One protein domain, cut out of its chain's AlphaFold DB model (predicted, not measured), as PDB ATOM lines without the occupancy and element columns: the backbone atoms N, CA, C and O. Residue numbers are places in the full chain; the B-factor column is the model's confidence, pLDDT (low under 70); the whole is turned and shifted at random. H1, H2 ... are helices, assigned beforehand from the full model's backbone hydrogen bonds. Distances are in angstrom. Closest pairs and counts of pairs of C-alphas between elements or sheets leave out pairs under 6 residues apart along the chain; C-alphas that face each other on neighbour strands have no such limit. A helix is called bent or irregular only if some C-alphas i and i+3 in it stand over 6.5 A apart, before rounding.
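What this domain is: This is residues 4 to 35, 55 to 155, 171 to 211 and 354 to 371 of the 377 residues of an uncharacterized protein of Dissostichus mawsoni (UniProt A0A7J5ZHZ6). Helix H2 runs lengthwise through the middle of an elongated, all-helix domain, and the other helices surround it in a loose ring. The longest, H6, packs along H2 and runs the opposite way; H3, H4 and H5 complete a bundle with these two, while H1 lies alongside H2 with few contacts and H7 packs on a part of H6. The printed part has 192 residues with seven named helices, H1 to H7 in chain order, and no named strand. It is compact, with a radius of gyration of the C-alphas of 17.5 A, and spans 57 by 37 by 30 A.

How they stand to each other: H6, residues 172 to 209, and H2, residues 58 to 86, are the hubs, touching four helices each. They touch each other at a shallow tilt of 26 degrees, opposite ways, closest at the C-alphas of Gly 59 and Ser 202, 5.0 A apart. H5, residues 136 to 151, touches H6 at a steep tilt of 62 degrees, with the C-alphas of Ser 143 and Ile 179 closest at 6.4 A. H4, residues 120 to 131, touches H2, closest at the C-alphas of His 64 and Tyr 124, 5.8 A. H3, residues 95 to 111, forms a helical hairpin with H2, closest at the C-alphas of Lys 72 and Val 105, 6.8 A. H7, residues 354 to 369, touches H6 with residues 355 to 362 alone, closest at the C-alphas of His 201 and Val 359, 7.5 A. H1, residues 4 to 35, is close to H2 but not clearly touching, with the C-alphas of Ile 24 and Gln 69 closest at 7.4 A; H1 and H6 are apart. Every O i to N i+4 pair is within hydrogen-bond range in H1, H2, H3, H4 and H5, against 31 of 34 in H6 and 9 of 12 in H7.

Where its parts are: H6 is 51.3 A long from C-alpha 172 at (261.359, 388.118, 373.891) to C-alpha 209 at (258.793, 408.069, 421.076), with a kink of 32 degrees near residue 192. H1 is 46.9 A long and begins at C-alpha 4 at (258.562, 419.399, 372.952). H2 is 42.1 A, H3 24.2 A, H4 17.0 A, H5 22.2 A and H7 23.0 A. H7 is irregular, but only just: C-alphas 363 and 366 are 7.0 A apart.

The domain as a whole: The C-alphas farthest apart are those of Ile 155 and Ala 211, 59.4 A. Residues 36 to 54, 156 to 170 and 212 to 353 are cut out, with C-alpha gaps of 10.5 A, 14.3 A and 16.3 A. Of the links printed whole, H4 to H5 is tight, H2 to H3 and H3 to H4 are short, and none is long. Mean pLDDT of the printed part is 70.1; among the residues under 70 are 4 to 35, 111 to 134 and 354 to 371.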
ATOM      1  N   THR A   4     259.771 419.059 372.184       36.34
ATOM      2  CA  THR A   4     258.562 419.399 372.952       36.34
ATOM      3  C   THR A   4     257.846 418.170 373.523       36.34
ATOM      4  O   THR A   4     257.370 418.209 374.650       36.34
ATOM      5  N   GLU A   5     257.818 417.047 372.800       36.09
ATOM      6  CA  GLU A   5     257.172 415.805 373.271       36.09
ATOM      7  C   GLU A   5     257.991 415.099 374.369       36.09
ATOM      8  O   GLU A   5     257.432 414.478 375.271       36.09
ATOM      9  N   ILE A   6     259.321 415.254 374.357       36.19
ATOM     10  CA  ILE A   6     260.216 414.701 375.387       36.19
ATOM     11  C   ILE A   6     260.124 415.499 376.701       36.19
ATOM     12  O   ILE A   6     260.325 414.932 377.779       36.19
ATOM     13  N   GLU A   7     259.829 416.802 376.642       36.72
ATOM     14  CA  GLU A   7     259.557 417.609 377.841       36.72
ATOM     15  C   GLU A   7     258.192 417.297 378.460       36.72
ATOM     16  O   GLU A   7     258.116 417.187 379.684       36.72
ATOM     17  N   VAL A   8     257.162 417.049 377.643       40.72
ATOM     18  CA  VAL A   8     255.827 416.634 378.120       40.72
ATOM     19  C   VAL A   8     255.900 415.285 378.844       40.72
ATOM     20  O   VAL A   8     255.498 415.194 379.999       40.72
ATOM     21  N   LEU A   9     256.567 414.277 378.268       36.88
ATOM     22  CA  LEU A   9     256.735 412.962 378.912       36.88
ATOM     23  C   LEU A   9     257.520 413.016 380.238       36.88
ATOM     24  O   LEU A   9     257.263 412.238 381.161       36.88
ATOM     25  N   LYS A  10     258.486 413.937 380.363       42.75
ATOM     26  CA  LYS A  10     259.187 414.177 381.636       42.75
ATOM     27  C   LYS A  10     258.298 414.879 382.658       42.75
ATOM     28  O   LYS A  10     258.462 414.595 383.845       42.75
ATOM     29  N   SER A  11     257.416 415.775 382.214       45.78
ATOM     30  CA  SER A  11     256.436 416.445 383.073       45.78
ATOM     31  C   SER A  11     255.440 415.437 383.623       45.78
ATOM     32  O   SER A  11     255.316 415.343 384.837       45.78
ATOM     33  N   ASP A  12     254.874 414.584 382.770       45.25
ATOM     34  CA  ASP A  12     253.863 413.594 383.158       45.25
ATOM     35  C   ASP A  12     254.435 412.557 384.130       45.25
ATOM     36  O   ASP A  12     253.846 412.250 385.165       45.25
ATOM     37  N   THR A  13     255.662 412.090 383.877       45.88
ATOM     38  CA  THR A  13     256.358 411.177 384.799       45.88
ATOM     39  C   THR A  13     256.691 411.867 386.131       45.88
ATOM     40  O   THR A  13     256.621 411.255 387.195       45.88
ATOM     41  N   SER A  14     257.064 413.150 386.100       48.06
ATOM     42  CA  SER A  14     257.349 413.961 387.293       48.06
ATOM     43  C   SER A  14     256.087 414.219 388.119       48.06
ATOM     44  O   SER A  14     256.112 414.087 389.343       48.06
ATOM     45  N   GLU A  15     254.989 414.581 387.467       52.41
ATOM     46  CA  GLU A  15     253.685 414.823 388.076       52.41
ATOM     47  C   GLU A  15     253.123 413.545 388.683       52.41
ATOM     48  O   GLU A  15     252.676 413.566 389.828       52.41
ATOM     49  N   TRP A  16     253.280 412.414 387.999       55.91
ATOM     50  CA  TRP A  16     252.917 411.107 388.527       55.91
ATOM     51  C   TRP A  16     253.753 410.711 389.755       55.91
ATOM     52  O   TRP A  16     253.200 410.312 390.779       55.91
ATOM     53  N   ILE A  17     255.078 410.913 389.722       50.72
ATOM     54  CA  ILE A  17     255.951 410.697 390.891       50.72
ATOM     55  C   ILE A  17     255.547 411.608 392.061       50.72
ATOM     56  O   ILE A  17     255.570 411.178 393.216       50.72
ATOM     57  N   ASN A  18     255.172 412.860 391.788       51.44
ATOM     58  CA  ASN A  18     254.719 413.796 392.817       51.44
ATOM     59  C   ASN A  18     253.337 413.419 393.373       51.44
ATOM     60  O   ASN A  18     253.141 413.538 394.582       51.44
ATOM     61  N   SER A  19     252.422 412.924 392.533       56.12
ATOM     62  CA  SER A  19     251.117 412.396 392.950       56.12
ATOM     63  C   SER A  19     251.300 411.203 393.879       56.12
ATOM     64  O   SER A  19     250.824 411.233 395.010       56.12
ATOM     65  N   ILE A  20     252.115 410.223 393.472       49.81
ATOM     66  CA  ILE A  20     252.455 409.060 394.300       49.81
ATOM     67  C   ILE A  20     253.108 409.506 395.607       49.81
ATOM     68  O   ILE A  20     252.758 409.010 396.670       49.81
ATOM     69  N   SER A  21     254.028 410.476 395.569       46.53
ATOM     70  CA  SER A  21     254.622 411.019 396.793       46.53
ATOM     71  C   SER A  21     253.588 411.677 397.715       46.53
ATOM     72  O   SER A  21     253.790 411.664 398.929       46.53
ATOM     73  N   GLY A  22     252.529 412.279 397.171       51.62
ATOM     74  CA  GLY A  22     251.419 412.842 397.938       51.62
ATOM     75  C   GLY A  22     250.547 411.759 398.570       51.62
ATOM     76  O   GLY A  22     250.258 411.835 399.764       51.62
ATOM     77  N   ASP A  23     250.207 410.723 397.804       49.69
ATOM     78  CA  ASP A  23     249.419 409.580 398.279       49.69
ATOM     79  C   ASP A  23     250.179 408.769 399.339       49.69
ATOM     80  O   ASP A  23     249.595 408.340 400.330       49.69
ATOM     81  N   ILE A  24     251.507 408.672 399.215       50.94
ATOM     82  CA  ILE A  24     252.410 408.126 400.238       50.94
ATOM     83  C   ILE A  24     252.280 408.900 401.547       50.94
ATOM     84  O   ILE A  24     252.099 408.303 402.601       50.94
ATOM     85  N   VAL A  25     252.377 410.233 401.503       50.91
ATOM     86  CA  VAL A  25     252.276 411.064 402.711       50.91
ATOM     87  C   VAL A  25     250.893 410.934 403.345       50.91
ATOM     88  O   VAL A  25     250.803 410.876 404.568       50.91
ATOM     89  N   ARG A  26     249.834 410.850 402.533       55.97
ATOM     90  CA  ARG A  26     248.461 410.664 403.012       55.97
ATOM     91  C   ARG A  26     248.279 409.308 403.699       55.97
ATOM     92  O   ARG A  26     247.839 409.289 404.841       55.97
ATOM     93  N   SER A  27     248.724 408.223 403.065       50.03
ATOM     94  CA  SER A  27     248.654 406.865 403.620       50.03
ATOM     95  C   SER A  27     249.411 406.738 404.948       50.03
ATOM     96  O   SER A  27     248.925 406.090 405.864       50.03
ATOM     97  N   ILE A  28     250.555 407.416 405.107       53.06
ATOM     98  CA  ILE A  28     251.281 407.462 406.392       53.06
ATOM     99  C   ILE A  28     250.468 408.173 407.463       53.06
ATOM    100  O   ILE A  28     250.441 407.729 408.602       53.06
ATOM    101  N   ILE A  29     249.873 409.318 407.125       58.00
ATOM    102  CA  ILE A  29     249.090 410.102 408.082       58.00
ATOM    103  C   ILE A  29     247.872 409.293 408.530       58.00
ATOM    104  O   ILE A  29     247.589 409.250 409.718       58.00
ATOM    105  N   GLU A  30     247.190 408.627 407.600       60.75
ATOM    106  CA  GLU A  30     246.052 407.751 407.893       60.75
ATOM    107  C   GLU A  30     246.455 406.570 408.787       60.75
ATOM    108  O   GLU A  30     245.764 406.296 409.764       60.75
ATOM    109  N   GLU A  31     247.602 405.939 408.524       57.41
ATOM    110  CA  GLU A  31     248.120 404.827 409.331       57.41
ATOM    111  C   GLU A  31     248.595 405.276 410.722       57.41
ATOM    112  O   GLU A  31     248.380 404.595 411.714       57.41
ATOM    113  N   VAL A  32     249.222 406.449 410.833       56.94
ATOM    114  CA  VAL A  32     249.606 407.019 412.136       56.94
ATOM    115  C   VAL A  32     248.364 407.405 412.943       56.94
ATOM    116  O   VAL A  32     248.308 407.137 414.139       56.94
ATOM    117  N   ASN A  33     247.345 407.972 412.294       59.44
ATOM    118  CA  ASN A  33     246.093 408.344 412.953       59.44
ATOM    119  C   ASN A  33     245.257 407.116 413.354       59.44
ATOM    120  O   ASN A  33     244.555 407.168 414.358       59.44
ATOM    121  N   SER A  34     245.317 406.007 412.608       58.84
ATOM    122  CA  SER A  34     244.607 404.770 412.968       58.84
ATOM    123  C   SER A  34     245.190 404.099 414.220       58.84
ATOM    124  O   SER A  34     244.473 403.387 414.925       58.84
ATOM    125  N   LEU A  35     246.464 404.373 414.531       53.09
ATOM    126  CA  LEU A  35     247.138 403.934 415.755       53.09
ATOM    127  C   LEU A  35     246.740 404.762 416.984       53.09
ATOM    128  O   LEU A  35     246.684 404.208 418.074       53.09
ATOM    129  N   LEU A  55     255.025 400.621 422.856       53.31
ATOM    130  CA  LEU A  55     255.443 401.025 421.511       53.31
ATOM    131  C   LEU A  55     256.114 399.875 420.730       53.31
ATOM    132  O   LEU A  55     256.520 400.051 419.577       53.31
ATOM    133  N   ILE A  56     256.194 398.691 421.348       49.84
ATOM    134  CA  ILE A  56     256.591 397.403 420.789       49.84
ATOM    135  C   ILE A  56     255.668 397.071 419.607       49.84
ATOM    136  O   ILE A  56     254.612 396.469 419.750       49.84
ATOM    137  N   GLY A  57     256.067 397.504 418.411       61.00
ATOM    138  CA  GLY A  57     255.341 397.257 417.162       61.00
ATOM    139  C   GLY A  57     255.352 398.439 416.198       61.00
ATOM    140  O   GLY A  57     255.337 398.238 414.982       61.00
ATOM    141  N   VAL A  58     255.485 399.672 416.702       65.38
ATOM    142  CA  VAL A  58     255.503 400.883 415.860       65.38
ATOM    143  C   VAL A  58     256.686 400.856 414.891       65.38
ATOM    144  O   VAL A  58     256.526 401.147 413.705       65.38
ATOM    145  N   GLY A  59     257.860 400.417 415.355       68.44
ATOM    146  CA  GLY A  59     259.033 400.245 414.498       68.44
ATOM    147  C   GLY A  59     258.793 399.259 413.346       68.44
ATOM    148  O   GLY A  59     259.128 399.544 412.194       68.44
ATOM    149  N   THR A  60     258.133 398.131 413.617       71.56
ATOM    150  CA  THR A  60     257.789 397.124 412.598       71.56
ATOM    151  C   THR A  60     256.817 397.682 411.559       71.56
ATOM    152  O   THR A  60     257.054 397.514 410.362       71.56
ATOM    153  N   LYS A  61     255.787 398.426 411.981       71.44
ATOM    154  CA  LYS A  61     254.835 399.087 411.066       71.44
ATOM    155  C   LYS A  61     255.518 400.107 410.169       71.44
ATOM    156  O   LYS A  61     255.309 400.118 408.958       71.44
ATOM    157  N   ILE A  62     256.401 400.922 410.743       70.62
ATOM    158  CA  ILE A  62     257.184 401.909 409.998       70.62
ATOM    159  C   ILE A  62     258.087 401.212 408.971       70.62
ATOM    160  O   ILE A  62     258.131 401.626 407.811       70.62
ATOM    161  N   LYS A  63     258.781 400.135 409.362       75.00
ATOM    162  CA  LYS A  63     259.612 399.332 408.450       75.00
ATOM    163  C   LYS A  63     258.778 398.713 407.327       75.00
ATOM    164  O   LYS A  63     259.188 398.800 406.171       75.00
ATOM    165  N   HIS A  64     257.613 398.146 407.637       76.81
ATOM    166  CA  HIS A  64     256.699 397.567 406.651       76.81
ATOM    167  C   HIS A  64     256.197 398.619 405.656       76.81
ATOM    168  O   HIS A  64     256.296 398.431 404.442       76.81
ATOM    169  N   PHE A  65     255.737 399.766 406.157       77.56
ATOM    170  CA  PHE A  65     255.322 400.885 405.323       77.56
ATOM    171  C   PHE A  65     256.437 401.280 404.342       77.56
ATOM    172  O   PHE A  65     256.231 401.390 403.131       77.56
ATOM    173  N   PHE A  66     257.653 401.445 404.857       76.00
ATOM    174  CA  PHE A  66     258.812 401.822 404.064       76.00
ATOM    175  C   PHE A  66     259.210 400.778 403.023       76.00
ATOM    176  O   PHE A  66     259.492 401.148 401.879       76.00
ATOM    177  N   ALA A  67     259.180 399.499 403.393       81.75
ATOM    178  CA  ALA A  67     259.376 398.375 402.486       81.75
ATOM    179  C   ALA A  67     258.389 398.442 401.315       81.75
ATOM    180  O   ALA A  67     258.799 398.478 400.152       81.75
ATOM    181  N   LYS A  68     257.093 398.547 401.624       82.50
ATOM    182  CA  LYS A  68     256.026 398.600 400.624       82.50
ATOM    183  C   LYS A  68     256.218 399.772 399.658       82.50
ATOM    184  O   LYS A  68     256.211 399.579 398.442       82.50
ATOM    185  N   GLN A  69     256.472 400.977 400.171       80.69
ATOM    186  CA  GLN A  69     256.636 402.154 399.310       80.69
ATOM    187  C   GLN A  69     257.890 402.106 398.445       80.69
ATOM    188  O   GLN A  69     257.858 402.498 397.275       80.69
ATOM    189  N   PHE A  70     258.999 401.616 398.995       82.38
ATOM    190  CA  PHE A  70     260.213 401.447 398.215       82.38
ATOM    191  C   PHE A  70     259.995 400.439 397.078       82.38
ATOM    192  O   PHE A  70     260.421 400.693 395.945       82.38
ATOM    193  N   ALA A  71     259.326 399.315 397.364       85.38
ATOM    194  CA  ALA A  71     259.016 398.289 396.376       85.38
ATOM    195  C   ALA A  71     258.165 398.861 395.236       85.38
ATOM    196  O   ALA A  71     258.593 398.802 394.081       85.38
ATOM    197  N   LYS A  72     257.041 399.521 395.556       85.81
ATOM    198  CA  LYS A  72     256.174 400.182 394.564       85.81
ATOM    199  C   LYS A  72     256.959 401.109 393.644       85.81
ATOM    200  O   LYS A  72     256.956 400.930 392.428       85.81
ATOM    201  N   LEU A  73     257.690 402.066 394.222       81.25
ATOM    202  CA  LEU A  73     258.431 403.066 393.452       81.25
ATOM    203  C   LEU A  73     259.505 402.429 392.558       81.25
ATOM    204  O   LEU A  73     259.737 402.879 391.434       81.25
ATOM    205  N   SER A  74     260.161 401.379 393.047       84.56
ATOM    206  CA  SER A  74     261.179 400.665 392.280       84.56
ATOM    207  C   SER A  74     260.572 399.910 391.101       84.56
ATOM    208  O   SER A  74     261.104 400.000 389.998       84.56
ATOM    209  N   ILE A  75     259.444 399.223 391.302       88.62
ATOM    210  CA  ILE A  75     258.728 398.489 390.247       88.62
ATOM    211  C   ILE A  75     258.225 399.445 389.168       88.62
ATOM    212  O   ILE A  75     258.480 399.240 387.982       88.62
ATOM    213  N   TYR A  76     257.606 400.545 389.585       85.31
ATOM    214  CA  TYR A  76     257.174 401.636 388.719       85.31
ATOM    215  C   TYR A  76     258.302 402.199 387.861       85.31
ATOM    216  O   TYR A  76     258.163 402.363 386.648       85.31
ATOM    217  N   ARG A  77     259.465 402.432 388.465       84.25
ATOM    218  CA  ARG A  77     260.633 402.900 387.726       84.25
ATOM    219  C   ARG A  77     261.178 401.844 386.768       84.25
ATOM    220  O   ARG A  77     261.547 402.190 385.649       84.25
ATOM    221  N   MET A  78     261.243 400.579 387.187       89.12
ATOM    222  CA  MET A  78     261.661 399.483 386.310       89.12
ATOM    223  C   MET A  78     260.757 399.418 385.081       89.12
ATOM    224  O   MET A  78     261.273 399.396 383.969       89.12
ATOM    225  N   ALA A  79     259.441 399.478 385.269       87.56
ATOM    226  CA  ALA A  79     258.467 399.521 384.188       87.56
ATOM    227  C   ALA A  79     258.687 400.701 383.228       87.56
ATOM    228  O   ALA A  79     258.775 400.494 382.018       87.56
ATOM    229  N   ALA A  80     258.853 401.918 383.754       83.75
ATOM    230  CA  ALA A  80     259.111 403.104 382.936       83.75
ATOM    231  C   ALA A  80     260.430 402.991 382.144       83.75
ATOM    232  O   ALA A  80     260.478 403.303 380.953       83.75
ATOM    233  N   ASP A  81     261.498 402.493 382.776       84.00
ATOM    234  CA  ASP A  81     262.780 402.254 382.107       84.00
ATOM    235  C   ASP A  81     262.657 401.193 381.001       84.00
ATOM    236  O   ASP A  81     263.247 401.346 379.930       84.00
ATOM    237  N   MET A  82     261.912 400.114 381.261       88.56
ATOM    238  CA  MET A  82     261.674 399.032 380.304       88.56
ATOM    239  C   MET A  82     260.901 399.540 379.087       88.56
ATOM    240  O   MET A  82     261.343 399.333 377.956       88.56
ATOM    241  N   LYS A  83     259.810 400.280 379.303       85.38
ATOM    242  CA  LYS A  83     259.043 400.901 378.219       85.38
ATOM    243  C   LYS A  83     259.879 401.886 377.422       85.38
ATOM    244  O   LYS A  83     259.927 401.795 376.205       85.38
ATOM    245  N   LYS A  84     260.647 402.752 378.083       84.06
ATOM    246  CA  LYS A  84     261.554 403.673 377.390       84.06
ATOM    247  C   LYS A  84     262.577 402.945 376.509       84.06
ATOM    248  O   LYS A  84     262.943 403.451 375.451       84.06
ATOM    249  N   LYS A  85     263.076 401.789 376.959       86.69
ATOM    250  CA  LYS A  85     264.093 401.008 376.244       86.69
ATOM    251  C   LYS A  85     263.517 400.232 375.059       86.69
ATOM    252  O   LYS A  85     264.168 400.171 374.021       86.69
ATOM    253  N   PHE A  86     262.339 399.630 375.217       87.00
ATOM    254  CA  PHE A  86     261.784 398.681 374.244       87.00
ATOM    255  C   PHE A  86     260.579 399.210 373.453       87.00
ATOM    256  O   PHE A  86     260.308 398.699 372.371       87.00
ATOM    257  N   CYS A  87     259.912 400.254 373.945       81.44
ATOM    258  CA  CYS A  87     258.738 400.902 373.355       81.44
ATOM    259  C   CYS A  87     258.906 402.435 373.297       81.44
ATOM    260  O   CYS A  87     258.056 403.165 373.803       81.44
ATOM    261  N   PRO A  88     259.985 402.974 372.693       73.81
ATOM    262  CA  PRO A  88     260.221 404.420 372.677       73.81
ATOM    263  C   PRO A  88     259.157 405.205 371.892       73.81
ATOM    264  O   PRO A  88     259.044 406.414 372.065       73.81
ATOM    265  N   GLU A  89     258.407 404.522 371.023       70.50
ATOM    266  CA  GLU A  89     257.369 405.094 370.161       70.50
ATOM    267  C   GLU A  89     255.944 404.836 370.684       70.50
ATOM    268  O   GLU A  89     254.990 405.250 370.030       70.50
ATOM    269  N   SER A  90     255.761 404.170 371.839       67.38
ATOM    270  CA  SER A  90     254.410 404.000 372.384       67.38
ATOM    271  C   SER A  90     253.850 405.373 372.751       67.38
ATOM    272  O   SER A  90     254.397 406.055 373.621       67.38
ATOM    273  N   HIS A  91     252.786 405.786 372.065       58.94
ATOM    274  CA  HIS A  91     252.062 407.014 372.373       58.94
ATOM    275  C   HIS A  91     251.611 407.045 373.843       58.94
ATOM    276  O   HIS A  91     251.489 405.999 374.477       58.94
ATOM    277  N   VAL A  92     251.397 408.270 374.343       57.41
ATOM    278  CA  VAL A  92     250.989 408.638 375.711       57.41
ATOM    279  C   VAL A  92     250.211 407.516 376.400       57.41
ATOM    280  O   VAL A  92     249.135 407.131 375.942       57.41
ATOM    281  N   GLU A  93     250.770 406.993 377.495       63.91
ATOM    282  CA  GLU A  93     250.078 406.011 378.326       63.91
ATOM    283  C   GLU A  93     248.733 406.585 378.762       63.91
ATOM    284  O   GLU A  93     248.657 407.693 379.298       63.91
ATOM    285  N   THR A  94     247.653 405.837 378.534       68.31
ATOM    286  CA  THR A  94     246.363 406.232 379.088       68.31
ATOM    287  C   THR A  94     246.461 406.186 380.608       68.31
ATOM    288  O   THR A  94     247.039 405.255 381.177       68.31
ATOM    289  N   VAL A  95     245.863 407.176 381.273       68.56
ATOM    290  CA  VAL A  95     245.749 407.208 382.740       68.56
ATOM    291  C   VAL A  95     245.207 405.871 383.260       68.56
ATOM    292  O   VAL A  95     245.724 405.324 384.224       68.56
ATOM    293  N   GLU A  96     244.243 405.283 382.548       73.56
ATOM    294  CA  GLU A  96     243.658 403.974 382.845       73.56
ATOM    295  C   GLU A  96     244.681 402.823 382.833       73.56
ATOM    296  O   GLU A  96     244.672 401.984 383.732       73.56
ATOM    297  N   SER A  97     245.617 402.793 381.874       78.06
ATOM    298  CA  SER A  97     246.662 401.762 381.847       78.06
ATOM    299  C   SER A  97     247.665 401.920 382.989       78.06
ATOM    300  O   SER A  97     248.205 400.915 383.454       78.06
ATOM    301  N   MET A  98     247.942 403.153 383.424       75.25
ATOM    302  CA  MET A  98     248.804 403.399 384.582       75.25
ATOM    303  C   MET A  98     248.113 402.997 385.882       75.25
ATOM    304  O   MET A  98     248.751 402.390 386.740       75.25
ATOM    305  N   THR A  99     246.819 403.298 386.017       79.06
ATOM    306  CA  THR A  99     246.020 402.915 387.186       79.06
ATOM    307  C   THR A  99     245.915 401.395 387.306       79.06
ATOM    308  O   THR A  99     246.241 400.866 388.363       79.06
ATOM    309  N   SER A 100     245.602 400.677 386.220       86.62
ATOM    310  CA  SER A 100     245.570 399.201 386.224       86.62
ATOM    311  C   SER A 100     246.929 398.598 386.598       86.62
ATOM    312  O   SER A 100     246.994 397.697 387.429       86.62
ATOM    313  N   PHE A 101     248.039 399.137 386.077       86.88
ATOM    314  CA  PHE A 101     249.370 398.680 386.482       86.88
ATOM    315  C   PHE A 101     249.660 398.969 387.963       86.88
ATOM    316  O   PHE A 101     250.278 398.158 388.650       86.88
ATOM    317  N   ALA A 102     249.225 400.123 388.475       85.56
ATOM    318  CA  ALA A 102     249.394 400.472 389.877       85.56
ATOM    319  C   ALA A 102     248.616 399.530 390.808       85.56
ATOM    320  O   ALA A 102     249.168 399.129 391.834       85.56
ATOM    321  N   GLU A 103     247.394 399.157 390.427       88.88
ATOM    322  CA  GLU A 103     246.552 398.183 391.128       88.88
ATOM    323  C   GLU A 103     247.166 396.780 391.101       88.88
ATOM    324  O   GLU A 103     247.268 396.148 392.146       88.88
ATOM    325  N   GLU A 104     247.672 396.319 389.953       90.88
ATOM    326  CA  GLU A 104     248.352 395.019 389.838       90.88
ATOM    327  C   GLU A 104     249.623 394.946 390.703       90.88
ATOM    328  O   GLU A 104     249.918 393.909 391.299       90.88
ATOM    329  N   VAL A 105     250.372 396.050 390.819       88.56
ATOM    330  CA  VAL A 105     251.529 396.136 391.726       88.56
ATOM    331  C   VAL A 105     251.093 396.105 393.192       88.56
ATOM    332  O   VAL A 105     251.756 395.463 394.003       88.56
ATOM    333  N   GLU A 106     250.007 396.787 393.552       86.69
ATOM    334  CA  GLU A 106     249.456 396.734 394.913       86.69
ATOM    335  C   GLU A 106     248.963 395.334 395.273       86.69
ATOM    336  O   GLU A 106     249.286 394.828 396.343       86.69
ATOM    337  N   GLU A 107     248.255 394.686 394.356       88.88
ATOM    338  CA  GLU A 107     247.772 393.316 394.495       88.88
ATOM    339  C   GLU A 107     248.926 392.330 394.694       88.88
ATOM    340  O   GLU A 107     248.904 391.504 395.605       88.88
ATOM    341  N   LEU A 108     249.983 392.468 393.891       86.69
ATOM    342  CA  LEU A 108     251.194 391.663 394.001       86.69
ATOM    343  C   LEU A 108     251.884 391.834 395.365       86.69
ATOM    344  O   LEU A 108     252.435 390.875 395.901       86.69
ATOM    345  N   LEU A 109     251.862 393.045 395.927       83.62
ATOM    346  CA  LEU A 109     252.426 393.328 397.248       83.62
ATOM    347  C   LEU A 109     251.477 392.945 398.399       83.62
ATOM    348  O   LEU A 109     251.956 392.785 399.521       83.62
ATOM    349  N   ARG A 110     250.167 392.791 398.141       78.06
ATOM    350  CA  ARG A 110     249.144 392.391 399.125       78.06
ATOM    351  C   ARG A 110     249.001 390.871 399.244       78.06
ATOM    352  O   ARG A 110     248.950 390.360 400.359       78.06
ATOM    353  N   ASN A 111     248.995 390.139 398.132       62.62
ATOM    354  CA  ASN A 111     248.673 388.706 398.119       62.62
ATOM    355  C   ASN A 111     249.671 387.815 398.865       62.62
ATOM    356  O   ASN A 111     249.282 386.773 399.374       62.62
ATOM    357  N   GLU A 112     250.925 388.236 399.015       54.50
ATOM    358  CA  GLU A 112     251.896 387.505 399.847       54.50
ATOM    359  C   GLU A 112     251.944 388.001 401.305       54.50
ATOM    360  O   GLU A 112     252.686 387.461 402.121       54.50
ATOM    361  N   SER A 113     251.148 389.020 401.655       53.47
ATOM    362  CA  SER A 113     251.031 389.543 403.024       53.47
ATOM    363  C   SER A 113     249.879 388.921 403.823       53.47
ATOM    364  O   SER A 113     249.939 388.909 405.047       53.47
ATOM    365  N   GLU A 114     248.858 388.374 403.152       49.56
ATOM    366  CA  GLU A 114     247.629 387.875 403.794       49.56
ATOM    367  C   GLU A 114     247.602 386.350 404.023       49.56
ATOM    368  O   GLU A 114     246.775 385.864 404.794       49.56
ATOM    369  N   GLU A 115     248.515 385.570 403.427       50.38
ATOM    370  CA  GLU A 115     248.551 384.107 403.630       50.38
ATOM    371  C   GLU A 115     249.076 383.676 405.021       50.38
ATOM    372  O   GLU A 115     248.960 382.502 405.385       50.38
ATOM    373  N   GLN A 116     249.593 384.598 405.847       45.94
ATOM    374  CA  GLN A 116     250.066 384.311 407.210       45.94
ATOM    375  C   GLN A 116     249.373 385.181 408.279       45.94
ATOM    376  O   GLN A 116     249.492 386.400 408.312       45.94
ATOM    377  N   LYS A 117     248.609 384.471 409.123       46.09
ATOM    378  CA  LYS A 117     247.792 384.845 410.297       46.09
ATOM    379  C   LYS A 117     248.235 386.081 411.091       46.09
ATOM    380  O   LYS A 117     249.410 386.171 411.406       46.09
ATOM    381  N   ASP A 118     247.246 386.879 411.534       49.22
ATOM    382  CA  ASP A 118     247.046 387.687 412.778       49.22
ATOM    383  C   ASP A 118     248.228 388.342 413.537       49.22
ATOM    384  O   ASP A 118     248.022 389.008 414.550       49.22
ATOM    385  N   ASN A 119     249.466 388.198 413.079       56.84
ATOM    386  CA  ASN A 119     250.676 388.639 413.744       56.84
ATOM    387  C   ASN A 119     251.474 389.508 412.766       56.84
ATOM    388  O   ASN A 119     252.148 389.013 411.865       56.84
ATOM    389  N   GLU A 120     251.407 390.828 412.947       54.41
ATOM    390  CA  GLU A 120     252.039 391.842 412.083       54.41
ATOM    391  C   GLU A 120     253.557 391.623 411.879       54.41
ATOM    392  O   GLU A 120     254.136 392.069 410.886       54.41
ATOM    393  N   VAL A 121     254.209 390.897 412.796       55.84
ATOM    394  CA  VAL A 121     255.622 390.502 412.700       55.84
ATOM    395  C   VAL A 121     255.859 389.464 411.593       55.84
ATOM    396  O   VAL A 121     256.867 389.551 410.888       55.84
ATOM    397  N   GLU A 122     254.936 388.518 411.387       56.28
ATOM    398  CA  GLU A 122     255.037 387.500 410.326       56.28
ATOM    399  C   GLU A 122     254.867 388.123 408.935       56.28
ATOM    400  O   GLU A 122     255.603 387.781 408.011       56.28
ATOM    401  N   VAL A 123     254.005 389.137 408.810       55.34
ATOM    402  CA  VAL A 123     253.778 389.883 407.561       55.34
ATOM    403  C   VAL A 123     255.036 390.638 407.098       55.34
ATOM    404  O   VAL A 123     255.365 390.669 405.908       55.34
ATOM    405  N   TYR A 124     255.789 391.230 408.033       60.62
ATOM    406  CA  TYR A 124     257.072 391.879 407.733       60.62
ATOM    407  C   TYR A 124     258.135 390.873 407.265       60.62
ATOM    408  O   TYR A 124     258.841 391.126 406.287       60.62
ATOM    409  N   LEU A 125     258.217 389.716 407.928       62.44
ATOM    410  CA  LEU A 125     259.094 388.612 407.530       62.44
ATOM    411  C   LEU A 125     258.723 388.060 406.148       62.44
ATOM    412  O   LEU A 125     259.624 387.750 405.369       62.44
ATOM    413  N   GLY A 126     257.430 387.998 405.819       64.25
ATOM    414  CA  GLY A 126     256.922 387.652 404.492       64.25
ATOM    415  C   GLY A 126     257.482 388.580 403.418       64.25
ATOM    416  O   GLY A 126     258.211 388.129 402.535       64.25
ATOM    417  N   LEU A 127     257.269 389.895 403.555       64.81
ATOM    418  CA  LEU A 127     257.805 390.892 402.615       64.81
ATOM    419  C   LEU A 127     259.339 390.883 402.547       64.81
ATOM    420  O   LEU A 127     259.916 391.062 401.476       64.81
ATOM    421  N   GLN A 128     260.023 390.674 403.671       66.06
ATOM    422  CA  GLN A 128     261.481 390.619 403.693       66.06
ATOM    423  C   GLN A 128     262.011 389.375 402.958       66.06
ATOM    424  O   GLN A 128     262.892 389.499 402.113       66.06
ATOM    425  N   ASN A 129     261.445 388.191 403.202       68.44
ATOM    426  CA  ASN A 129     261.830 386.955 402.510       68.44
ATOM    427  C   ASN A 129     261.542 387.022 401.004       68.44
ATOM    428  O   ASN A 129     262.332 386.560 400.176       68.44
ATOM    429  N   LEU A 130     260.424 387.644 400.651       66.94
ATOM    430  CA  LEU A 130     259.985 387.888 399.286       66.94
ATOM    431  C   LEU A 130     260.961 388.793 398.525       66.94
ATOM    432  O   LEU A 130     261.333 388.509 397.386       66.94
ATOM    433  N   LEU A 131     261.449 389.837 399.195       64.06
ATOM    434  CA  LEU A 131     262.312 390.865 398.618       64.06
ATOM    435  C   LEU A 131     263.816 390.605 398.823       64.06
ATOM    436  O   LEU A 131     264.652 391.297 398.249       64.06
ATOM    437  N   GLU A 132     264.175 389.551 399.555       64.06
ATOM    438  CA  GLU A 132     265.496 388.912 399.501       64.06
ATOM    439  C   GLU A 132     265.640 387.985 398.274       64.06
ATOM    440  O   GLU A 132     266.664 387.323 398.102       64.06
ATOM    441  N   GLY A 133     264.621 387.929 397.405       61.38
ATOM    442  CA  GLY A 133     264.620 387.131 396.178       61.38
ATOM    443  C   GLY A 133     264.414 385.635 396.416       61.38
ATOM    444  O   GLY A 133     264.602 384.843 395.490       61.38
ATOM    445  N   LYS A 134     264.021 385.236 397.634       69.88
ATOM    446  CA  LYS A 134     263.786 383.832 398.001       69.88
ATOM    447  C   LYS A 134     262.427 383.321 397.510       69.88
ATOM    448  O   LYS A 134     262.297 382.123 397.268       69.88
ATOM    449  N   SER A 135     261.440 384.203 397.310       77.88
ATOM    450  CA  SER A 135     260.149 383.829 396.710       77.88
ATOM    451  C   SER A 135     260.278 383.714 395.188       77.88
ATOM    452  O   SER A 135     260.229 384.695 394.442       77.88
ATOM    453  N   LEU A 136     260.445 382.478 394.704       78.94
ATOM    454  CA  LEU A 136     260.417 382.169 393.270       78.94
ATOM    455  C   LEU A 136     259.078 382.558 392.625       78.94
ATOM    456  O   LEU A 136     259.056 382.927 391.451       78.94
ATOM    457  N   MET A 137     257.981 382.484 393.387       81.25
ATOM    458  CA  MET A 137     256.641 382.819 392.917       81.25
ATOM    459  C   MET A 137     256.494 384.327 392.710       81.25
ATOM    460  O   MET A 137     256.178 384.738 391.594       81.25
ATOM    461  N   PHE A 138     256.854 385.141 393.703       84.19
ATOM    462  CA  PHE A 138     256.893 386.595 393.555       84.19
ATOM    463  C   PHE A 138     257.800 387.036 392.406       84.19
ATOM    464  O   PHE A 138     257.393 387.837 391.568       84.19
ATOM    465  N   ASN A 139     259.013 386.475 392.308       85.69
ATOM    466  CA  ASN A 139     259.947 386.793 391.223       85.69
ATOM    467  C   ASN A 139     259.324 386.550 389.847       85.69
ATOM    468  O   ASN A 139     259.507 387.350 388.925       85.69
ATOM    469  N   LYS A 140     258.596 385.439 389.708       88.69
ATOM    470  CA  LYS A 140     257.893 385.088 388.478       88.69
ATOM    471  C   LYS A 140     256.739 386.053 388.210       88.69
ATOM    472  O   LYS A 140     256.705 386.631 387.132       88.69
ATOM    473  N   MET A 141     255.865 386.288 389.190       89.69
ATOM    474  CA  MET A 141     254.720 387.193 389.044       89.69
ATOM    475  C   MET A 141     255.159 388.620 388.719       89.69
ATOM    476  O   MET A 141     254.613 389.237 387.810       89.69
ATOM    477  N   LEU A 142     256.199 389.126 389.385       90.88
ATOM    478  CA  LEU A 142     256.758 390.440 389.096       90.88
ATOM    479  C   LEU A 142     257.408 390.496 387.708       90.88
ATOM    480  O   LEU A 142     257.280 391.498 387.006       90.88
ATOM    481  N   SER A 143     258.098 389.429 387.294       92.38
ATOM    482  CA  SER A 143     258.667 389.348 385.944       92.38
ATOM    483  C   SER A 143     257.578 389.372 384.876       92.38
ATOM    484  O   SER A 143     257.710 390.105 383.899       92.38
ATOM    485  N   ASP A 144     256.508 388.601 385.073       92.69
ATOM    486  CA  ASP A 144     255.370 388.524 384.159       92.69
ATOM    487  C   ASP A 144     254.628 389.868 384.108       92.69
ATOM    488  O   ASP A 144     254.338 390.368 383.024       92.69
ATOM    489  N   LEU A 145     254.425 390.513 385.261       93.75
ATOM    490  CA  LEU A 145     253.833 391.846 385.379       93.75
ATOM    491  C   LEU A 145     254.649 392.908 384.621       93.75
ATOM    492  O   LEU A 145     254.109 393.665 383.812       93.75
ATOM    493  N   LEU A 146     255.971 392.942 384.826       92.88
ATOM    494  CA  LEU A 146     256.865 393.856 384.109       92.88
ATOM    495  C   LEU A 146     256.903 393.555 382.610       92.88
ATOM    496  O   LEU A 146     256.921 394.485 381.803       92.88
ATOM    497  N   PHE A 147     256.912 392.277 382.228       93.31
ATOM    498  CA  PHE A 147     256.911 391.860 380.833       93.31
ATOM    499  C   PHE A 147     255.628 392.303 380.134       93.31
ATOM    500  O   PHE A 147     255.710 392.994 379.122       93.31
ATOM    501  N   ASN A 148     254.468 391.979 380.707       90.81
ATOM    502  CA  ASN A 148     253.160 392.332 380.166       90.81
ATOM    503  C   ASN A 148     253.011 393.844 380.040       90.81
ATOM    504  O   ASN A 148     252.632 394.329 378.980       90.81
ATOM    505  N   ASN A 149     253.382 394.608 381.070       89.56
ATOM    506  CA  ASN A 149     253.319 396.064 380.987       89.56
ATOM    507  C   ASN A 149     254.287 396.631 379.934       89.56
ATOM    508  O   ASN A 149     253.967 397.622 379.289       89.56
ATOM    509  N   THR A 150     255.453 396.012 379.725       88.25
ATOM    510  CA  THR A 150     256.418 396.464 378.707       88.25
ATOM    511  C   THR A 150     255.941 396.162 377.288       88.25
ATOM    512  O   THR A 150     256.145 396.977 376.394       88.25
ATOM    513  N   THR A 151     255.335 394.997 377.061       87.38
ATOM    514  CA  THR A 151     254.881 394.570 375.728       87.38
ATOM    515  C   THR A 151     253.503 395.114 375.363       87.38
ATOM    516  O   THR A 151     253.179 395.203 374.179       87.38
ATOM    517  N   LYS A 152     252.702 395.537 376.349       80.31
ATOM    518  CA  LYS A 152     251.426 396.230 376.143       80.31
ATOM    519  C   LYS A 152     251.674 397.531 375.371       80.31
ATOM    520  O   LYS A 152     252.269 398.470 375.889       80.31
ATOM    521  N   GLY A 153     251.232 397.566 374.115       68.56
ATOM    522  CA  GLY A 153     251.435 398.703 373.210       68.56
ATOM    523  C   GLY A 153     252.609 398.562 372.236       68.56
ATOM    524  O   GLY A 153     252.841 399.482 371.453       68.56
ATOM    525  N   MET A 154     253.322 397.428 372.219       75.81
ATOM    526  CA  MET A 154     254.154 397.070 371.066       75.81
ATOM    527  C   MET A 154     253.225 396.821 369.875       75.81
ATOM    528  O   MET A 154     252.602 395.767 369.777       75.81
ATOM    529  N   ILE A 155     253.082 397.825 369.008       62.47
ATOM    530  CA  ILE A 155     252.308 397.724 367.770       62.47
ATOM    531  C   ILE A 155     252.926 396.597 366.930       62.47
ATOM    532  O   ILE A 155     254.114 396.648 366.600       62.47
ATOM    533  N   PRO A 171     263.631 390.734 370.530       87.00
ATOM    534  CA  PRO A 171     263.461 389.336 370.891       87.00
ATOM    535  C   PRO A 171     262.948 389.217 372.328       87.00
ATOM    536  O   PRO A 171     263.496 389.847 373.234       87.00
ATOM    537  N   ARG A 172     261.939 388.366 372.556       88.69
ATOM    538  CA  ARG A 172     261.359 388.118 373.891       88.69
ATOM    539  C   ARG A 172     262.429 387.859 374.957       88.69
ATOM    540  O   ARG A 172     262.330 388.370 376.069       88.69
ATOM    541  N   GLU A 173     263.466 387.105 374.601       90.62
ATOM    542  CA  GLU A 173     264.565 386.782 375.512       90.62
ATOM    543  C   GLU A 173     265.365 388.021 375.941       90.62
ATOM    544  O   GLU A 173     265.778 388.107 377.091       90.62
ATOM    545  N   ALA A 174     265.522 389.022 375.069       90.75
ATOM    546  CA  ALA A 174     266.217 390.261 375.413       90.75
ATOM    547  C   ALA A 174     265.442 391.076 376.462       90.75
ATOM    548  O   ALA A 174     266.038 391.610 377.397       90.75
ATOM    549  N   ILE A 175     264.110 391.125 376.344       92.25
ATOM    550  CA  ILE A 175     263.237 391.785 377.329       92.25
ATOM    551  C   ILE A 175     263.334 391.054 378.673       92.25
ATOM    552  O   ILE A 175     263.550 391.684 379.706       92.25
ATOM    553  N   LEU A 176     263.236 389.722 378.672       92.38
ATOM    554  CA  LEU A 176     263.317 388.924 379.899       92.38
ATOM    555  C   LEU A 176     264.687 389.003 380.579       92.38
ATOM    556  O   LEU A 176     264.753 389.049 381.806       92.38
ATOM    557  N   GLN A 177     265.781 389.043 379.815       92.88
ATOM    558  CA  GLN A 177     267.120 389.246 380.369       92.88
ATOM    559  C   GLN A 177     267.247 390.609 381.052       92.88
ATOM    560  O   GLN A 177     267.783 390.683 382.158       92.88
ATOM    561  N   GLU A 178     266.705 391.668 380.446       93.38
ATOM    562  CA  GLU A 178     266.691 392.993 381.068       93.38
ATOM    563  C   GLU A 178     265.856 393.006 382.355       93.38
ATOM    564  O   GLU A 178     266.302 393.556 383.362       93.38
ATOM    565  N   ILE A 179     264.681 392.364 382.352       93.25
ATOM    566  CA  ILE A 179     263.836 392.231 383.548       93.25
ATOM    567  C   ILE A 179     264.611 391.524 384.656       93.25
ATOM    568  O   ILE A 179     264.728 392.067 385.751       93.25
ATOM    569  N   ARG A 180     265.214 390.361 384.378       91.94
ATOM    570  CA  ARG A 180     266.022 389.621 385.365       91.94
ATOM    571  C   ARG A 180     267.165 390.470 385.917       91.94
ATOM    572  O   ARG A 180     267.397 390.469 387.124       91.94
ATOM    573  N   ALA A 181     267.858 391.215 385.053       90.75
ATOM    574  CA  ALA A 181     268.921 392.115 385.479       90.75
ATOM    575  C   ALA A 181     268.378 393.205 386.412       90.75
ATOM    576  O   ALA A 181     268.922 393.401 387.499       90.75
ATOM    577  N   LYS A 182     267.289 393.885 386.036       91.25
ATOM    578  CA  LYS A 182     266.662 394.925 386.864       91.25
ATOM    579  C   LYS A 182     266.147 394.377 388.194       91.25
ATOM    580  O   LYS A 182     266.384 395.014 389.216       91.25
ATOM    581  N   LEU A 183     265.542 393.192 388.202       89.81
ATOM    582  CA  LEU A 183     265.085 392.522 389.419       89.81
ATOM    583  C   LEU A 183     266.242 392.176 390.356       89.81
ATOM    584  O   LEU A 183     266.168 392.471 391.542       89.81
ATOM    585  N   SER A 184     267.345 391.642 389.832       87.50
ATOM    586  CA  SER A 184     268.543 391.370 390.636       87.50
ATOM    587  C   SER A 184     269.084 392.642 391.309       87.50
ATOM    588  O   SER A 184     269.335 392.660 392.516       87.50
ATOM    589  N   HIS A 185     269.172 393.749 390.561       87.44
ATOM    590  CA  HIS A 185     269.566 395.046 391.124       87.44
ATOM    591  C   HIS A 185     268.554 395.565 392.148       87.44
ATOM    592  O   HIS A 185     268.954 396.120 393.172       87.44
ATOM    593  N   PHE A 186     267.260 395.398 391.876       88.44
ATOM    594  CA  PHE A 186     266.186 395.784 392.779       88.44
ATOM    595  C   PHE A 186     266.301 395.056 394.116       88.44
ATOM    596  O   PHE A 186     266.368 395.732 395.135       88.44
ATOM    597  N   PHE A 187     266.412 393.726 394.127       85.50
ATOM    598  CA  PHE A 187     266.519 392.952 395.367       85.50
ATOM    599  C   PHE A 187     267.783 393.293 396.158       85.50
ATOM    600  O   PHE A 187     267.718 393.506 397.369       85.50
ATOM    601  N   GLY A 188     268.926 393.449 395.479       83.44
ATOM    602  CA  GLY A 188     270.165 393.871 396.136       83.44
ATOM    603  C   GLY A 188     270.050 395.260 396.776       83.44
ATOM    604  O   GLY A 188     270.449 395.460 397.927       83.44
ATOM    605  N   LEU A 189     269.468 396.225 396.055       84.56
ATOM    606  CA  LEU A 189     269.266 397.581 396.565       84.56
ATOM    607  C   LEU A 189     268.222 397.619 397.685       84.56
ATOM    608  O   LEU A 189     268.416 398.335 398.665       84.56
ATOM    609  N   PHE A 190     267.142 396.854 397.541       83.19
ATOM    610  CA  PHE A 190     266.069 396.740 398.515       83.19
ATOM    611  C   PHE A 190     266.592 396.189 399.841       83.19
ATOM    612  O   PHE A 190     266.446 396.844 400.872       83.19
ATOM    613  N   GLY A 191     267.276 395.041 399.804       81.62
ATOM    614  CA  GLY A 191     267.860 394.421 400.991       81.62
ATOM    615  C   GLY A 191     268.852 395.353 401.688       81.62
ATOM    616  O   GLY A 191     268.772 395.560 402.897       81.62
ATOM    617  N   TRP A 192     269.733 396.015 400.926       84.50
ATOM    618  CA  TRP A 192     270.629 397.024 401.495       84.50
ATOM    619  C   TRP A 192     269.861 398.187 402.139       84.50
ATOM    620  O   TRP A 192     270.212 398.630 403.236       84.50
ATOM    621  N   TRP A 193     268.826 398.702 401.475       81.75
ATOM    622  CA  TRP A 193     268.064 399.850 401.954       81.75
ATOM    623  C   TRP A 193     267.276 399.530 403.228       81.75
ATOM    624  O   TRP A 193     267.297 400.332 404.163       81.75
ATOM    625  N   MET A 194     266.658 398.351 403.301       79.69
ATOM    626  CA  MET A 194     265.939 397.896 404.489       79.69
ATOM    627  C   MET A 194     266.865 397.764 405.695       79.69
ATOM    628  O   MET A 194     266.588 398.336 406.749       79.69
ATOM    629  N   THR A 195     268.011 397.103 405.515       75.44
ATOM    630  CA  THR A 195     268.977 396.874 406.597       75.44
ATOM    631  C   THR A 195     269.622 398.168 407.097       75.44
ATOM    632  O   THR A 195     269.879 398.303 408.287       75.44
ATOM    633  N   ASN A 196     269.877 399.143 406.215       74.62
ATOM    634  CA  ASN A 196     270.647 400.340 406.584       74.62
ATOM    635  C   ASN A 196     269.788 401.582 406.844       74.62
ATOM    636  O   ASN A 196     270.032 402.315 407.799       74.62
ATOM    637  N   GLN A 197     268.832 401.882 405.963       72.44
ATOM    638  CA  GLN A 197     268.064 403.127 406.025       72.44
ATOM    639  C   GLN A 197     266.771 402.933 406.809       72.44
ATOM    640  O   GLN A 197     266.547 403.671 407.763       72.44
ATOM    641  N   ALA A 198     265.943 401.946 406.446       70.88
ATOM    642  CA  ALA A 198     264.678 401.706 407.144       70.88
ATOM    643  C   ALA A 198     264.906 401.302 408.609       70.88
ATOM    644  O   ALA A 198     264.213 401.820 409.481       70.88
ATOM    645  N   GLY A 199     265.927 400.472 408.877       71.81
ATOM    646  CA  GLY A 199     266.417 400.160 410.226       71.81
ATOM    647  C   GLY A 199     266.724 401.415 411.041       71.81
ATOM    648  O   GLY A 199     265.969 401.762 411.940       71.81
ATOM    649  N   SER A 200     267.739 402.180 410.629       72.12
ATOM    650  CA  SER A 200     268.156 403.400 411.339       72.12
ATOM    651  C   SER A 200     267.031 404.427 411.508       72.12
ATOM    652  O   SER A 200     266.987 405.161 412.492       72.12
ATOM    653  N   HIS A 201     266.121 404.523 410.540       68.00
ATOM    654  CA  HIS A 201     264.983 405.422 410.628       68.00
ATOM    655  C   HIS A 201     263.939 404.943 411.643       68.00
ATOM    656  O   HIS A 201     263.479 405.750 412.445       68.00
ATOM    657  N   SER A 202     263.603 403.657 411.640       69.62
ATOM    658  CA  SER A 202     262.735 403.056 412.652       69.62
ATOM    659  C   SER A 202     263.302 403.240 414.055       69.62
ATOM    660  O   SER A 202     262.595 403.752 414.915       69.62
ATOM    661  N   ASP A 203     264.582 402.916 414.255       73.12
ATOM    662  CA  ASP A 203     265.237 402.983 415.566       73.12
ATOM    663  C   ASP A 203     265.195 404.416 416.119       73.12
ATOM    664  O   ASP A 203     264.860 404.647 417.273       73.12
ATOM    665  N   ARG A 204     265.407 405.419 415.258       71.50
ATOM    666  CA  ARG A 204     265.317 406.838 415.639       71.50
ATOM    667  C   ARG A 204     263.906 407.309 415.979       71.50
ATOM    668  O   ARG A 204     263.766 408.297 416.695       71.50
ATOM    669  N   VAL A 205     262.873 406.709 415.387       63.16
ATOM    670  CA  VAL A 205     261.481 407.032 415.735       63.16
ATOM    671  C   VAL A 205     261.124 406.374 417.054       63.16
ATOM    672  O   VAL A 205     260.548 407.037 417.904       63.16
ATOM    673  N   GLU A 206     261.529 405.126 417.245       69.88
ATOM    674  CA  GLU A 206     261.353 404.397 418.497       69.88
ATOM    675  C   GLU A 206     262.063 405.108 419.660       69.88
ATOM    676  O   GLU A 206     261.432 405.417 420.666       69.88
ATOM    677  N   GLU A 207     263.322 405.522 419.481       70.25
ATOM    678  CA  GLU A 207     264.058 406.359 420.441       70.25
ATOM    679  C   GLU A 207     263.351 407.691 420.733       70.25
ATOM    680  O   GLU A 207     263.319 408.139 421.876       70.25
ATOM    681  N   ALA A 208     262.790 408.347 419.712       65.00
ATOM    682  CA  ALA A 208     262.107 409.627 419.885       65.00
ATOM    683  C   ALA A 208     260.752 409.492 420.594       65.00
ATOM    684  O   ALA A 208     260.347 410.425 421.283       65.00
ATOM    685  N   LEU A 209     260.058 408.370 420.406       61.78
ATOM    686  CA  LEU A 209     258.793 408.069 421.076       61.78
ATOM    687  C   LEU A 209     259.018 407.628 422.531       61.78
ATOM    688  O   LEU A 209     258.208 407.961 423.386       61.78
ATOM    689  N   ASN A 210     260.145 406.974 422.818       65.00
ATOM    690  CA  ASN A 210     260.550 406.570 424.169       65.00
ATOM    691  C   ASN A 210     261.263 407.688 424.962       65.00
ATOM    692  O   ASN A 210     261.663 407.472 426.106       65.00
ATOM    693  N   ALA A 211     261.471 408.873 424.376       69.75
ATOM    694  CA  ALA A 211     262.158 409.975 425.042       69.75
ATOM    695  C   ALA A 211     261.226 410.686 426.054       69.75
ATOM    696  O   ALA A 211     260.231 411.286 425.638       69.75
ATOM    697  N   ARG A 354     259.733 416.099 410.204       62.22
ATOM    698  CA  ARG A 354     261.187 416.184 409.960       62.22
ATOM    699  C   ARG A 354     261.763 414.823 409.591       62.22
ATOM    700  O   ARG A 354     262.569 414.755 408.660       62.22
ATOM    701  N   PHE A 355     261.319 413.778 410.278       61.94
ATOM    702  CA  PHE A 355     261.657 412.393 409.997       61.94
ATOM    703  C   PHE A 355     261.298 412.020 408.558       61.94
ATOM    704  O   PHE A 355     262.198 411.739 407.767       61.94
ATOM    705  N   PHE A 356     260.033 412.162 408.158       58.47
ATOM    706  CA  PHE A 356     259.591 411.786 406.812       58.47
ATOM    707  C   PHE A 356     260.196 412.650 405.709       58.47
ATOM    708  O   PHE A 356     260.494 412.160 404.624       58.47
ATOM    709  N   HIS A 357     260.484 413.922 405.983       57.38
ATOM    710  CA  HIS A 357     261.248 414.727 405.036       57.38
ATOM    711  C   HIS A 357     262.694 414.228 404.863       57.38
ATOM    712  O   HIS A 357     263.256 414.321 403.768       57.38
ATOM    713  N   GLY A 358     263.299 413.711 405.934       60.56
ATOM    714  CA  GLY A 358     264.580 413.015 405.895       60.56
ATOM    715  C   GLY A 358     264.497 411.720 405.092       60.56
ATOM    716  O   GLY A 358     265.315 411.523 404.195       60.56
ATOM    717  N   VAL A 359     263.470 410.902 405.337       57.25
ATOM    718  CA  VAL A 359     263.272 409.628 404.639       57.25
ATOM    719  C   VAL A 359     263.001 409.836 403.153       57.25
ATOM    720  O   VAL A 359     263.675 409.235 402.324       57.25
ATOM    721  N   GLY A 360     262.123 410.771 402.782       57.97
ATOM    722  CA  GLY A 360     261.895 411.120 401.378       57.97
ATOM    723  C   GLY A 360     263.183 411.573 400.679       57.97
ATOM    724  O   GLY A 360     263.457 411.179 399.546       57.97
ATOM    725  N   ARG A 361     264.053 412.333 401.365       62.88
ATOM    726  CA  ARG A 361     265.386 412.661 400.830       62.88
ATOM    727  C   ARG A 361     266.302 411.441 400.717       62.88
ATOM    728  O   ARG A 361     267.060 411.383 399.751       62.88
ATOM    729  N   ALA A 362     266.272 410.524 401.683       58.28
ATOM    730  CA  ALA A 362     267.097 409.319 401.706       58.28
ATOM    731  C   ALA A 362     266.692 408.334 400.602       58.28
ATOM    732  O   ALA A 362     267.558 407.917 399.838       58.28
ATOM    733  N   ILE A 363     265.390 408.069 400.442       56.56
ATOM    734  CA  ILE A 363     264.823 407.286 399.335       56.56
ATOM    735  C   ILE A 363     265.246 407.899 398.003       56.56
ATOM    736  O   ILE A 363     265.742 407.198 397.137       56.56
ATOM    737  N   MET A 364     265.171 409.223 397.850       56.25
ATOM    738  CA  MET A 364     265.549 409.905 396.604       56.25
ATOM    739  C   MET A 364     267.068 409.938 396.331       56.25
ATOM    740  O   MET A 364     267.489 410.258 395.215       56.25
ATOM    741  N   LYS A 365     267.930 409.670 397.322       57.41
ATOM    742  CA  LYS A 365     269.384 409.912 397.236       57.41
ATOM    743  C   LYS A 365     270.129 408.970 396.271       57.41
ATOM    744  O   LYS A 365     270.910 409.501 395.475       57.41
ATOM    745  N   PRO A 366     269.906 407.639 396.266       52.22
ATOM    746  CA  PRO A 366     270.486 406.737 395.263       52.22
ATOM    747  C   PRO A 366     270.079 407.137 393.840       52.22
ATOM    748  O   PRO A 366     270.864 407.062 392.899       52.22
ATOM    749  N   PHE A 367     268.863 407.663 393.703       55.75
ATOM    750  CA  PHE A 367     268.237 407.946 392.420       55.75
ATOM    751  C   PHE A 367     268.662 409.274 391.781       55.75
ATOM    752  O   PHE A 367     268.585 409.407 390.562       55.75
ATOM    753  N   ARG A 368     269.167 410.241 392.561       55.69
ATOM    754  CA  ARG A 368     269.672 411.529 392.040       55.69
ATOM    755  C   ARG A 368     271.056 411.439 391.392       55.69
ATOM    756  O   ARG A 368     271.380 412.271 390.550       55.69
ATOM    757  N   ARG A 369     271.882 410.454 391.767       47.38
ATOM    758  CA  ARG A 369     273.267 410.329 391.265       47.38
ATOM    759  C   ARG A 369     273.355 409.765 389.842       47.38
ATOM    760  O   ARG A 369     274.296 410.094 389.130       47.38
ATOM    761  N   SER A 370     272.355 409.003 389.401       45.16
ATOM    762  CA  SER A 370     272.324 408.385 388.065       45.16
ATOM    763  C   SER A 370     272.242 409.402 386.910       45.16
ATOM    764  O   SER A 370     272.733 409.125 385.820       45.16
ATOM    765  N   HIS A 371     271.721 410.613 387.138       42.12
ATOM    766  CA  HIS A 371     271.593 411.628 386.082       42.12
ATOM    767  C   HIS A 371     272.858 412.461 385.818       42.12
ATOM    768  O   HIS A 371     272.936 413.112 384.778       42.12
TER     769      HIS A 371